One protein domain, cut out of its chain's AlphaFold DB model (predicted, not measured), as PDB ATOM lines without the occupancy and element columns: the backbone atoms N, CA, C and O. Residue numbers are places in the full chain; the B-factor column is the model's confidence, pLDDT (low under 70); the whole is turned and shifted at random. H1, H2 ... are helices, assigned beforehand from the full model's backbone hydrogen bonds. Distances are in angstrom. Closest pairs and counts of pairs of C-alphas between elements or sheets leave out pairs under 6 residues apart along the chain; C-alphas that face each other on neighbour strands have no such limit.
ATOM      1  N   SER A 108      47.533 -11.452  32.604       85.69
ATOM      2  CA  SER A 108      48.882 -11.232  32.065       85.69
ATOM      3  C   SER A 108      49.165  -9.771  31.702       85.69
ATOM      4  O   SER A 108      50.315  -9.416  31.458       85.69
ATOM      5  N   LYS A 109      48.130  -8.922  31.673       88.69
ATOM      6  CA  LYS A 109      48.202  -7.502  31.306       88.69
ATOM      7  C   LYS A 109      47.757  -6.613  32.469       88.69
ATOM      8  O   LYS A 109      46.873  -6.987  33.242       88.69
ATOM      9  N   ASP A 110      48.341  -5.420  32.542       89.69
ATOM     10  CA  ASP A 110      47.929  -4.363  33.469       89.69
ATOM     11  C   ASP A 110      46.505  -3.855  33.159       89.69
ATOM     12  O   ASP A 110      45.975  -4.037  32.059       89.69
ATOM     13  N   VAL A 111      45.882  -3.160  34.119       90.12
ATOM     14  CA  VAL A 111      44.596  -2.469  33.899       90.12
ATOM     15  C   VAL A 111      44.758  -1.402  32.814       90.12
ATOM     16  O   VAL A 111      45.700  -0.615  32.853       90.12
ATOM     17  N   GLY A 112      43.830  -1.357  31.853       92.44
ATOM     18  CA  GLY A 112      44.072  -0.680  30.574       92.44
ATOM     19  C   GLY A 112      44.884  -1.579  29.637       92.44
ATOM     20  O   GLY A 112      45.907  -1.177  29.093       92.44
ATOM     21  N   ALA A 113      44.456  -2.839  29.512       92.75
ATOM     22  CA  ALA A 113      45.205  -3.898  28.835       92.75
ATOM     23  C   ALA A 113      45.488  -3.610  27.347       92.75
ATOM     24  O   ALA A 113      46.461  -4.131  26.808       92.75
ATOM     25  N   PHE A 114      44.645  -2.792  26.710       93.75
ATOM     26  CA  PHE A 114      44.735  -2.408  25.295       93.75
ATOM     27  C   PHE A 114      44.886  -0.892  25.118       93.75
ATOM     28  O   PHE A 114      45.609  -0.445  24.238       93.75
ATOM     29  N   ASP A 115      44.251  -0.096  25.980       96.75
ATOM     30  CA  ASP A 115      44.520   1.334  26.104       96.75
ATOM     31  C   ASP A 115      45.096   1.595  27.494       96.75
ATOM     32  O   ASP A 115      44.368   1.651  28.489       96.75
ATOM     33  N   GLY A 116      46.424   1.635  27.592       94.56
ATOM     34  CA  GLY A 116      47.106   1.827  28.868       94.56
ATOM     35  C   GLY A 116      47.248   3.296  29.225       94.56
ATOM     36  O   GLY A 116      46.992   4.185  28.418       94.56
ATOM     37  N   LEU A 117      47.721   3.595  30.434       95.31
ATOM     38  CA  LEU A 117      47.896   4.984  30.885       95.31
ATOM     39  C   LEU A 117      49.008   5.733  30.127       95.31
ATOM     40  O   LEU A 117      49.031   6.964  30.108       95.31
ATOM     41  N   THR A 118      49.935   4.998  29.509       93.62
ATOM     42  CA  THR A 118      51.161   5.528  28.891       93.62
ATOM     43  C   THR A 118      51.211   5.405  27.369       93.62
ATOM     44  O   THR A 118      52.188   5.858  26.779       93.62
ATOM     45  N   ARG A 119      50.166   4.861  26.725       94.25
ATOM     46  CA  ARG A 119      50.092   4.619  25.269       94.25
ATOM     47  C   ARG A 119      51.142   3.649  24.711       94.25
ATOM     48  O   ARG A 119      51.584   3.805  23.575       94.25
ATOM     49  N   GLN A 120      51.604   2.695  25.513       92.19
ATOM     50  CA  GLN A 120      52.662   1.765  25.092       92.19
ATOM     51  C   GLN A 120      52.124   0.502  24.410       92.19
ATOM     52  O   GLN A 120      52.903  -0.271  23.853       92.19
ATOM     53  N   GLN A 121      50.813   0.290  24.450       90.69
ATOM     54  CA  GLN A 121      50.150  -0.842  23.827       90.69
ATOM     55  C   GLN A 121      50.184  -0.698  22.306       90.69
ATOM     56  O   GLN A 121      50.124   0.409  21.762       90.69
ATOM     57  N   THR A 122      50.260  -1.829  21.610       90.94
ATOM     58  CA  THR A 122      50.236  -1.866  20.142       90.94
ATOM     59  C   THR A 122      48.951  -1.240  19.601       90.94
ATOM     60  O   THR A 122      48.967  -0.527  18.599       90.94
ATOM     61  N   GLU A 123      47.837  -1.411  20.308       94.19
ATOM     62  CA  GLU A 123      46.549  -0.834  19.949       94.19
ATOM     63  C   GLU A 123      46.570   0.700  20.027       94.19
ATOM     64  O   GLU A 123      45.959   1.363  19.194       94.19
ATOM     65  N   ASN A 124      47.342   1.310  20.933       96.44
ATOM     66  CA  ASN A 124      47.491   2.767  20.927       96.44
ATOM     67  C   ASN A 124      48.178   3.275  19.653       96.44
ATOM     68  O   ASN A 124      47.832   4.352  19.162       96.44
ATOM     69  N   GLN A 125      49.124   2.507  19.108       94.62
ATOM     70  CA  GLN A 125      49.785   2.819  17.838       94.62
ATOM     71  C   GLN A 125      48.838   2.614  16.650       94.62
ATOM     72  O   GLN A 125      48.831   3.427  15.730       94.62
ATOM     73  N   LEU A 126      47.972   1.592  16.691       94.06
ATOM     74  CA  LEU A 126      46.912   1.396  15.691       94.06
ATOM     75  C   LEU A 126      46.023   2.645  15.558       94.06
ATOM     76  O   LEU A 126      45.632   3.037  14.454       94.06
ATOM     77  N   PHE A 127      45.747   3.308  16.680       95.88
ATOM     78  CA  PHE A 127      44.950   4.532  16.728       95.88
ATOM     79  C   PHE A 127      45.757   5.827  16.556       95.88
ATOM     80  O   PHE A 127      45.217   6.918  16.754       95.88
ATOM     81  N   ALA A 128      47.010   5.755  16.098       95.44
ATOM     82  CA  ALA A 128      47.793   6.913  15.666       95.44
ATOM     83  C   ALA A 128      47.032   7.807  14.664       95.44
ATOM     84  O   ALA A 128      46.136   7.359  13.942       95.44
ATOM     85  N   THR A 129      47.386   9.089  14.636       94.19
ATOM     86  CA  THR A 129      46.833  10.120  13.738       94.19
ATOM     87  C   THR A 129      47.976  10.992  13.227       94.19
ATOM     88  O   THR A 129      49.087  10.926  13.752       94.19
ATOM     89  N   SER A 130      47.722  11.860  12.244       90.19
ATOM     90  CA  SER A 130      48.718  12.843  11.798       90.19
ATOM     91  C   SER A 130      49.290  13.620  12.993       90.19
ATOM     92  O   SER A 130      48.541  14.139  13.822       90.19
ATOM     93  N   GLY A 131      50.618  13.634  13.121       88.25
ATOM     94  CA  GLY A 131      51.326  14.278  14.234       88.25
ATOM     95  C   GLY A 131      51.322  13.517  15.573       88.25
ATOM     96  O   GLY A 131      51.763  14.077  16.572       88.25
ATOM     97  N   SER A 132      50.839  12.267  15.635       93.31
ATOM     98  CA  SER A 132      50.858  11.441  16.855       93.31
ATOM     99  C   SER A 132      51.099   9.967  16.532       93.31
ATOM    100  O   SER A 132      50.253   9.331  15.913       93.31
ATOM    101  N   SER A 133      52.215   9.399  16.995       94.75
ATOM    102  CA  SER A 133      52.573   7.985  16.765       94.75
ATOM    103  C   SER A 133      51.763   6.981  17.592       94.75
ATOM    104  O   SER A 133      51.816   5.785  17.325       94.75
ATOM    105  N   ALA A 134      51.023   7.456  18.593       96.56
ATOM    106  CA  ALA A 134      50.079   6.671  19.375       96.56
ATOM    107  C   ALA A 134      49.017   7.593  19.987       96.56
ATOM    108  O   ALA A 134      49.294   8.766  20.257       96.56
ATOM    109  N   ASN A 135      47.814   7.075  20.221       98.06
ATOM    110  CA  ASN A 135      46.713   7.799  20.854       98.06
ATOM    111  C   ASN A 135      45.931   6.891  21.807       98.06
ATOM    112  O   ASN A 135      45.821   5.687  21.577       98.06
ATOM    113  N   HIS A 136      45.344   7.483  22.846       98.44
ATOM    114  CA  HIS A 136      44.249   6.840  23.572       98.44
ATOM    115  C   HIS A 136      42.980   6.793  22.716       98.44
ATOM    116  O   HIS A 136      42.733   7.684  21.899       98.44
ATOM    117  N   PHE A 137      42.164   5.773  22.945       98.12
ATOM    118  CA  PHE A 137      40.924   5.505  22.228       98.12
ATOM    119  C   PHE A 137      39.759   5.134  23.164       98.12
ATOM    120  O   PHE A 137      38.601   5.286  22.790       98.12
ATOM    121  N   ASP A 138      40.016   4.734  24.409       97.88
ATOM    122  CA  ASP A 138      38.989   4.277  25.341       97.88
ATOM    123  C   ASP A 138      38.330   5.442  26.112       97.88
ATOM    124  O   ASP A 138      38.858   6.009  27.080       97.88
ATOM    125  N   SER A 139      37.112   5.792  25.694       97.44
ATOM    126  CA  SER A 139      36.284   6.810  26.349       97.44
ATOM    127  C   SER A 139      35.796   6.394  27.743       97.44
ATOM    128  O   SER A 139      35.585   7.259  28.601       97.44
ATOM    129  N   THR A 140      35.684   5.092  28.014       97.25
ATOM    130  CA  THR A 140      35.308   4.561  29.330       97.25
ATOM    131  C   THR A 140      36.427   4.801  30.332       97.25
ATOM    132  O   THR A 140      36.172   5.347  31.409       97.25
ATOM    133  N   ILE A 141      37.676   4.495  29.971       97.56
ATOM    134  CA  ILE A 141      38.836   4.790  30.826       97.56
ATOM    135  C   ILE A 141      38.956   6.301  31.056       97.56
ATOM    136  O   ILE A 141      39.115   6.734  32.200       97.56
ATOM    137  N   SER A 142      38.787   7.124  30.013       98.06
ATOM    138  CA  SER A 142      38.781   8.589  30.155       98.06
ATOM    139  C   SER A 142      37.747   9.077  31.179       98.06
ATOM    140  O   SER A 142      38.055   9.898  32.054       98.06
ATOM    141  N   LYS A 143      36.521   8.538  31.111       97.94
ATOM    142  CA  LYS A 143      35.432   8.856  32.038       97.94
ATOM    143  C   LYS A 143      35.771   8.427  33.466       97.94
ATOM    144  O   LYS A 143      35.624   9.239  34.379       97.94
ATOM    145  N   LEU A 144      36.283   7.210  33.654       97.38
ATOM    146  CA  LEU A 144      36.671   6.689  34.967       97.38
ATOM    147  C   LEU A 144      37.795   7.514  35.607       97.38
ATOM    148  O   LEU A 144      37.685   7.866  36.783       97.38
ATOM    149  N   LEU A 145      38.829   7.878  34.839       97.12
ATOM    150  CA  LEU A 145      39.931   8.735  35.292       97.12
ATOM    151  C   LEU A 145      39.441  10.116  35.737       97.12
ATOM    152  O   LEU A 145      39.891  10.633  36.759       97.12
ATOM    153  N   LYS A 146      38.496  10.710  34.995       96.44
ATOM    154  CA  LYS A 146      37.890  11.999  35.356       96.44
ATOM    155  C   LYS A 146      37.063  11.883  36.640       96.44
ATOM    156  O   LYS A 146      37.290  12.643  37.582       96.44
ATOM    157  N   GLN A 147      36.129  10.932  36.679       97.69
ATOM    158  CA  GLN A 147      35.173  10.754  37.778       97.69
ATOM    159  C   GLN A 147      35.848  10.395  39.103       97.69
ATOM    160  O   GLN A 147      35.406  10.833  40.157       97.69
ATOM    161  N   ASN A 148      36.940   9.630  39.056       96.94
ATOM    162  CA  ASN A 148      37.640   9.152  40.248       96.94
ATOM    163  C   ASN A 148      38.953   9.906  40.510       96.94
ATOM    164  O   ASN A 148      39.787   9.437  41.283       96.94
ATOM    165  N   SER A 149      39.153  11.073  39.890       95.62
ATOM    166  CA  SER A 149      40.414  11.827  39.936       95.62
ATOM    167  C   SER A 149      40.925  12.094  41.359       95.62
ATOM    168  O   SER A 149      42.094  11.831  41.634       95.62
ATOM    169  N   ALA A 150      40.061  12.521  42.285       96.44
ATOM    170  CA  ALA A 150      40.432  12.757  43.686       96.44
ATOM    171  C   ALA A 150      40.836  11.469  44.429       96.44
ATOM    172  O   ALA A 150      41.743  11.482  45.261       96.44
ATOM    173  N   LYS A 151      40.187  10.340  44.115       97.69
ATOM    174  CA  LYS A 151      40.541   9.024  44.664       97.69
ATOM    175  C   LYS A 151      41.894   8.566  44.124       97.69
ATOM    176  O   LYS A 151      42.737   8.119  44.896       97.69
ATOM    177  N   TYR A 152      42.112   8.696  42.818       95.44
ATOM    178  CA  TYR A 152      43.345   8.257  42.168       95.44
ATOM    179  C   TYR A 152      44.547   9.143  42.496       95.44
ATOM    180  O   TYR A 152      45.651   8.623  42.596       95.44
ATOM    181  N   ALA A 153      44.346  10.436  42.768       95.62
ATOM    182  CA  ALA A 153      45.405  11.348  43.208       95.62
ATOM    183  C   ALA A 153      46.124  10.892  44.492       95.62
ATOM    184  O   ALA A 153      47.272  11.265  44.708       95.62
ATOM    185  N   LYS A 154      45.474  10.063  45.319       97.12
ATOM    186  CA  LYS A 154      46.054   9.491  46.545       97.12
ATOM    187  C   LYS A 154      46.900   8.236  46.290       97.12
ATOM    188  O   LYS A 154      47.561   7.755  47.205       97.12
ATOM    189  N   LEU A 155      46.849   7.661  45.086       95.19
ATOM    190  CA  LEU A 155      47.572   6.435  44.752       95.19
ATOM    191  C   LEU A 155      49.033   6.738  44.417       95.19
ATOM    192  O   LEU A 155      49.343   7.641  43.637       95.19
ATOM    193  N   LYS A 156      49.939   5.913  44.951       92.88
ATOM    194  CA  LYS A 156      51.367   5.975  44.629       92.88
ATOM    195  C   LYS A 156      51.561   5.830  43.114       92.88
ATOM    196  O   LYS A 156      51.011   4.917  42.503       92.88
ATOM    197  N   ASN A 157      52.364   6.715  42.523       89.06
ATOM    198  CA  ASN A 157      52.696   6.768  41.089       89.06
ATOM    199  C   ASN A 157      51.558   7.181  40.133       89.06
ATOM    200  O   ASN A 157      51.750   7.145  38.911       89.06
ATOM    201  N   TYR A 158      50.393   7.600  40.637       92.88
ATOM    202  CA  TYR A 158      49.370   8.183  39.774       92.88
ATOM    203  C   TYR A 158      49.816   9.553  39.247       92.88
ATOM    204  O   TYR A 158      50.363  10.371  39.983       92.88
ATOM    205  N   LYS A 159      49.547   9.825  37.966       94.69
ATOM    206  CA  LYS A 159      49.798  11.129  37.348       94.69
ATOM    207  C   LYS A 159      48.474  11.736  36.912       94.69
ATOM    208  O   LYS A 159      47.780  11.183  36.061       94.69
ATOM    209  N   ALA A 160      48.153  12.924  37.423       92.00
ATOM    210  CA  ALA A 160      46.945  13.654  37.023       92.00
ATOM    211  C   ALA A 160      46.904  13.966  35.511       92.00
ATOM    212  O   ALA A 160      45.832  14.178  34.942       92.00
ATOM    213  N   SER A 161      48.064  13.952  34.841       95.81
ATOM    214  CA  SER A 161      48.171  14.107  33.390       95.81
ATOM    215  C   SER A 161      47.507  12.979  32.596       95.81
ATOM    216  O   SER A 161      47.119  13.233  31.458       95.81
ATOM    217  N   TYR A 162      47.297  11.786  33.169       96.44
ATOM    218  CA  TYR A 162      46.641  10.672  32.472       96.44
ATOM    219  C   TYR A 162      45.224  11.040  32.005       96.44
ATOM    220  O   TYR A 162      44.895  10.862  30.836       96.44
ATOM    221  N   ALA A 163      44.401  11.655  32.861       96.38
ATOM    222  CA  ALA A 163      43.044  12.055  32.477       96.38
ATOM    223  C   ALA A 163      43.041  13.071  31.315       96.38
ATOM    224  O   ALA A 163      42.279  12.930  30.356       96.38
ATOM    225  N   LYS A 164      43.932  14.074  31.374       97.00
ATOM    226  CA  LYS A 164      44.082  15.097  30.322       97.00
ATOM    227  C   LYS A 164      44.565  14.483  29.006       97.00
ATOM    228  O   LYS A 164      44.096  14.870  27.940       97.00
ATOM    229  N   ALA A 165      45.478  13.519  29.085       97.81
ATOM    230  CA  ALA A 165      46.008  12.778  27.948       97.81
ATOM    231  C   ALA A 165      44.902  12.040  27.176       97.81
ATOM    232  O   ALA A 165      44.788  12.239  25.968       97.81
ATOM    233  N   TYR A 166      44.052  11.272  27.866       98.44
ATOM    234  CA  TYR A 166      42.906  10.601  27.242       98.44
ATOM    235  C   TYR A 166      41.954  11.603  26.581       98.44
ATOM    236  O   TYR A 166      41.606  11.463  25.415       98.44
ATOM    237  N   GLN A 167      41.559  12.653  27.307       97.94
ATOM    238  CA  GLN A 167      40.627  13.660  26.784       97.94
ATOM    239  C   GLN A 167      41.166  14.393  25.551       97.94
ATOM    240  O   GLN A 167      40.386  14.745  24.669       97.94
ATOM    241  N   LYS A 168      42.480  14.646  25.494       97.94
ATOM    242  CA  LYS A 168      43.125  15.279  24.339       97.94
ATOM    243  C   LYS A 168      43.078  14.370  23.115       97.94
ATOM    244  O   LYS A 168      42.732  14.837  22.037       97.94
ATOM    245  N   ASP A 169      43.417  13.097  23.277       98.31
ATOM    246  CA  ASP A 169      43.500  12.173  22.146       98.31
ATOM    247  C   ASP A 169      42.133  11.783  21.593       98.31
ATOM    248  O   ASP A 169      41.973  11.717  20.380       98.31
ATOM    249  N   LEU A 170      41.126  11.623  22.456       98.19
ATOM    250  CA  LEU A 170      39.756  11.306  22.037       98.19
ATOM    251  C   LEU A 170      39.109  12.405  21.179       98.19
ATOM    252  O   LEU A 170      38.156  12.130  20.457       98.19
ATOM    253  N   LYS A 171      39.622  13.640  21.246       97.56
ATOM    254  CA  LYS A 171      39.185  14.765  20.406       97.56
ATOM    255  C   LYS A 171      39.886  14.815  19.048       97.56
ATOM    256  O   LYS A 171      39.519  15.646  18.223       97.56
ATOM    257  N   LYS A 172      40.914  13.990  18.821       97.25
ATOM    258  CA  LYS A 172      41.634  13.975  17.546       97.25
ATOM    259  C   LYS A 172      40.786  13.327  16.457       97.25
ATOM    260  O   LYS A 172      40.008  12.402  16.705       97.25
ATOM    261  N   THR A 173      41.025  13.785  15.239       96.62
ATOM    262  CA  THR A 173      40.571  13.153  14.005       96.62
ATOM    263  C   THR A 173      41.773  12.633  13.226       96.62
ATOM    264  O   THR A 173      42.902  13.099  13.412       96.62
ATOM    265  N   ASP A 174      41.557  11.645  12.364       94.50
ATOM    266  CA  ASP A 174      42.564  11.261  11.378       94.50
ATOM    267  C   ASP A 174      42.630  12.256  10.203       94.50
ATOM    268  O   ASP A 174      41.925  13.268  10.173       94.50
ATOM    269  N   ALA A 175      43.509  11.975   9.237       93.19
ATOM    270  CA  ALA A 175      43.717  12.818   8.058       93.19
ATOM    271  C   ALA A 175      42.479  12.934   7.147       93.19
ATOM    272  O   ALA A 175      42.431  13.833   6.314       93.19
ATOM    273  N   LEU A 176      41.496  12.039   7.295       94.69
ATOM    274  CA  LEU A 176      40.232  12.060   6.559       94.69
ATOM    275  C   LEU A 176      39.105  12.716   7.374       94.69
ATOM    276  O   LEU A 176      37.953  12.694   6.955       94.69
ATOM    277  N   GLY A 177      39.418  13.276   8.547       95.81
ATOM    278  CA  GLY A 177      38.437  13.889   9.438       95.81
ATOM    279  C   GLY A 177      37.647  12.889  10.286       95.81
ATOM    280  O   GLY A 177      36.745  13.305  11.012       95.81
ATOM    281  N   SER A 178      37.977  11.592  10.260       96.81
ATOM    282  CA  SER A 178      37.266  10.600  11.075       96.81
ATOM    283  C   SER A 178      37.668  10.725  12.539       96.81
ATOM    284  O   SER A 178      38.851  10.721  12.886       96.81
ATOM    285  N   THR A 179      36.676  10.800  13.419       97.31
ATOM    286  CA  THR A 179      36.863  10.839  14.874       97.31
ATOM    287  C   THR A 179      37.419   9.523  15.414       97.31
ATOM    288  O   THR A 179      37.259   8.456  14.813       97.31
ATOM    289  N   MET A 180      38.009   9.571  16.612       97.31
ATOM    290  CA  MET A 180      38.467   8.365  17.307       97.31
ATOM    291  C   MET A 180      37.349   7.323  17.488       97.31
ATOM    292  O   MET A 180      37.561   6.135  17.250       97.31
ATOM    293  N   GLN A 181      36.136   7.767  17.837       96.94
ATOM    294  CA  GLN A 181      34.988   6.873  18.012       96.94
ATOM    295  C   GLN A 181      34.552   6.224  16.692       96.94
ATOM    296  O   GLN A 181      34.265   5.029  16.673       96.94
ATOM    297  N   GLN A 182      34.531   6.974  15.584       97.00
ATOM    298  CA  GLN A 182      34.234   6.402  14.267       97.00
ATOM    299  C   GLN A 182      35.255   5.323  13.902       97.00
ATOM    300  O   GLN A 182      34.868   4.223  13.516       97.00
ATOM    301  N   ARG A 183      36.552   5.586  14.103       96.88
ATOM    302  CA  ARG A 183      37.608   4.597  13.837       96.88
ATOM    303  C   ARG A 183      37.450   3.341  14.696       96.88
ATOM    304  O   ARG A 183      37.576   2.238  14.174       96.88
ATOM    305  N   LEU A 184      37.124   3.484  15.981       96.44
ATOM    306  CA  LEU A 184      36.829   2.341  16.853       96.44
ATOM    307  C   LEU A 184      35.642   1.512  16.361       96.44
ATOM    308  O   LEU A 184      35.724   0.286  16.335       96.44
ATOM    309  N   ASN A 185      34.560   2.171  15.946       96.94
ATOM    310  CA  ASN A 185      33.385   1.495  15.401       96.94
ATOM    311  C   ASN A 185      33.742   0.693  14.139       96.94
ATOM    312  O   ASN A 185      33.307  -0.448  14.003       96.94
ATOM    313  N   LEU A 186      34.598   1.238  13.264       95.25
ATOM    314  CA  LEU A 186      35.063   0.544  12.059       95.25
ATOM    315  C   LEU A 186      35.848  -0.740  12.374       95.25
ATOM    316  O   LEU A 186      35.677  -1.737  11.675       95.25
ATOM    317  N   TYR A 187      36.673  -0.734  13.426       94.56
ATOM    318  CA  TYR A 187      37.462  -1.898  13.848       94.56
ATOM    319  C   TYR A 187      36.690  -2.913  14.698       94.56
ATOM    320  O   TYR A 187      37.199  -4.008  14.923       94.56
ATOM    321  N   ASN A 188      35.497  -2.579  15.192       95.94
ATOM    322  CA  ASN A 188      34.738  -3.424  16.108       95.94
ATOM    323  C   ASN A 188      33.686  -4.262  15.356       95.94
ATOM    324  O   ASN A 188      32.635  -3.726  15.003       95.94
TER     325      ASN A 188
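This is residues 108 to 188 of the 273 residues of the protein "Esterase/lipase [Lactobacillus zymae]" of Lactiplantibacillus mudanjiangensis (UniProt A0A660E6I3). Two helices, H4 and H2, lie side by side and run opposite ways, with the short H3 near one end of the pair and H5 beyond the other end. A fifth helix, H1, is set off to one side, on the same side as the long opening stretch, residues 108 to 121, which has no named element. The printed part has 81 residues with five named helices, H1 H2 H3 H4 H5 along the chain, and no named strand; the class is all helix, though only 36 of the 81 residues are in named elements. The whole is compact, with a radius of gyration of the C-alphas of 12.8 A and spans of 40 by 27 by 23 A.

The longest helix is H4, residues 161 to 170, and it touches H2, residues 139 to 147. Their closest C-alphas are those of Leu 145 and Ala 163, 5.4 A apart. H2 and H4 run opposite ways at a steep tilt of 36 degrees, only just more than shallow. H4 only just touches H5, residues 180 to 187, with 3 pairs of C-alphas within 8 A, the closest being Leu 170 and Met 180 at 5.7 A. H4 and H5 run the same way at a steep tilt of 66 degrees. H3, residues 149 to 152, is close to H2 but not clearly touching it; the closest C-alphas, of Leu 145 and Tyr 152, are 7.7 A apart. H3 is also close to H4 but not clearly touching, with the C-alphas of Ser 149 and Ala 163 at 7.9 A. H2 and H5 are only just apart, with their closest C-alphas at 8.4 A. H1, residues 122 to 126, touches no helix and is apart from H2, H3, H4 and H5. In H1, H2, H4 and H5 every O i to N i+4 pair is within hydrogen-bond range; H3 is too short for such a pair.

H4 measures 14.4 A from its first to its last C-alpha, with C-alpha 161 at (48.171, 14.107, 33.390) and C-alpha 170 at (39.756, 11.306, 22.037). H2 measures 12.1 A, H5 10.9 A, H1 6.4 A and H3 5.1 A. H1 begins with C-alpha 122 at (50.236, -1.866, 20.142), and H5 ends with C-alpha 187 at (37.462, -1.898, 13.848).

The two C-alphas farthest apart, of Lys 154 and Leu 176, are 40.5 A from each other. The printed part has no cut. The link from H1 to H2 is long, with 12 residues, and the link from H2 to H3 is tight, with 1 residue. The mean pLDDT of the printed part is 95.3, and no printed residue is under 70.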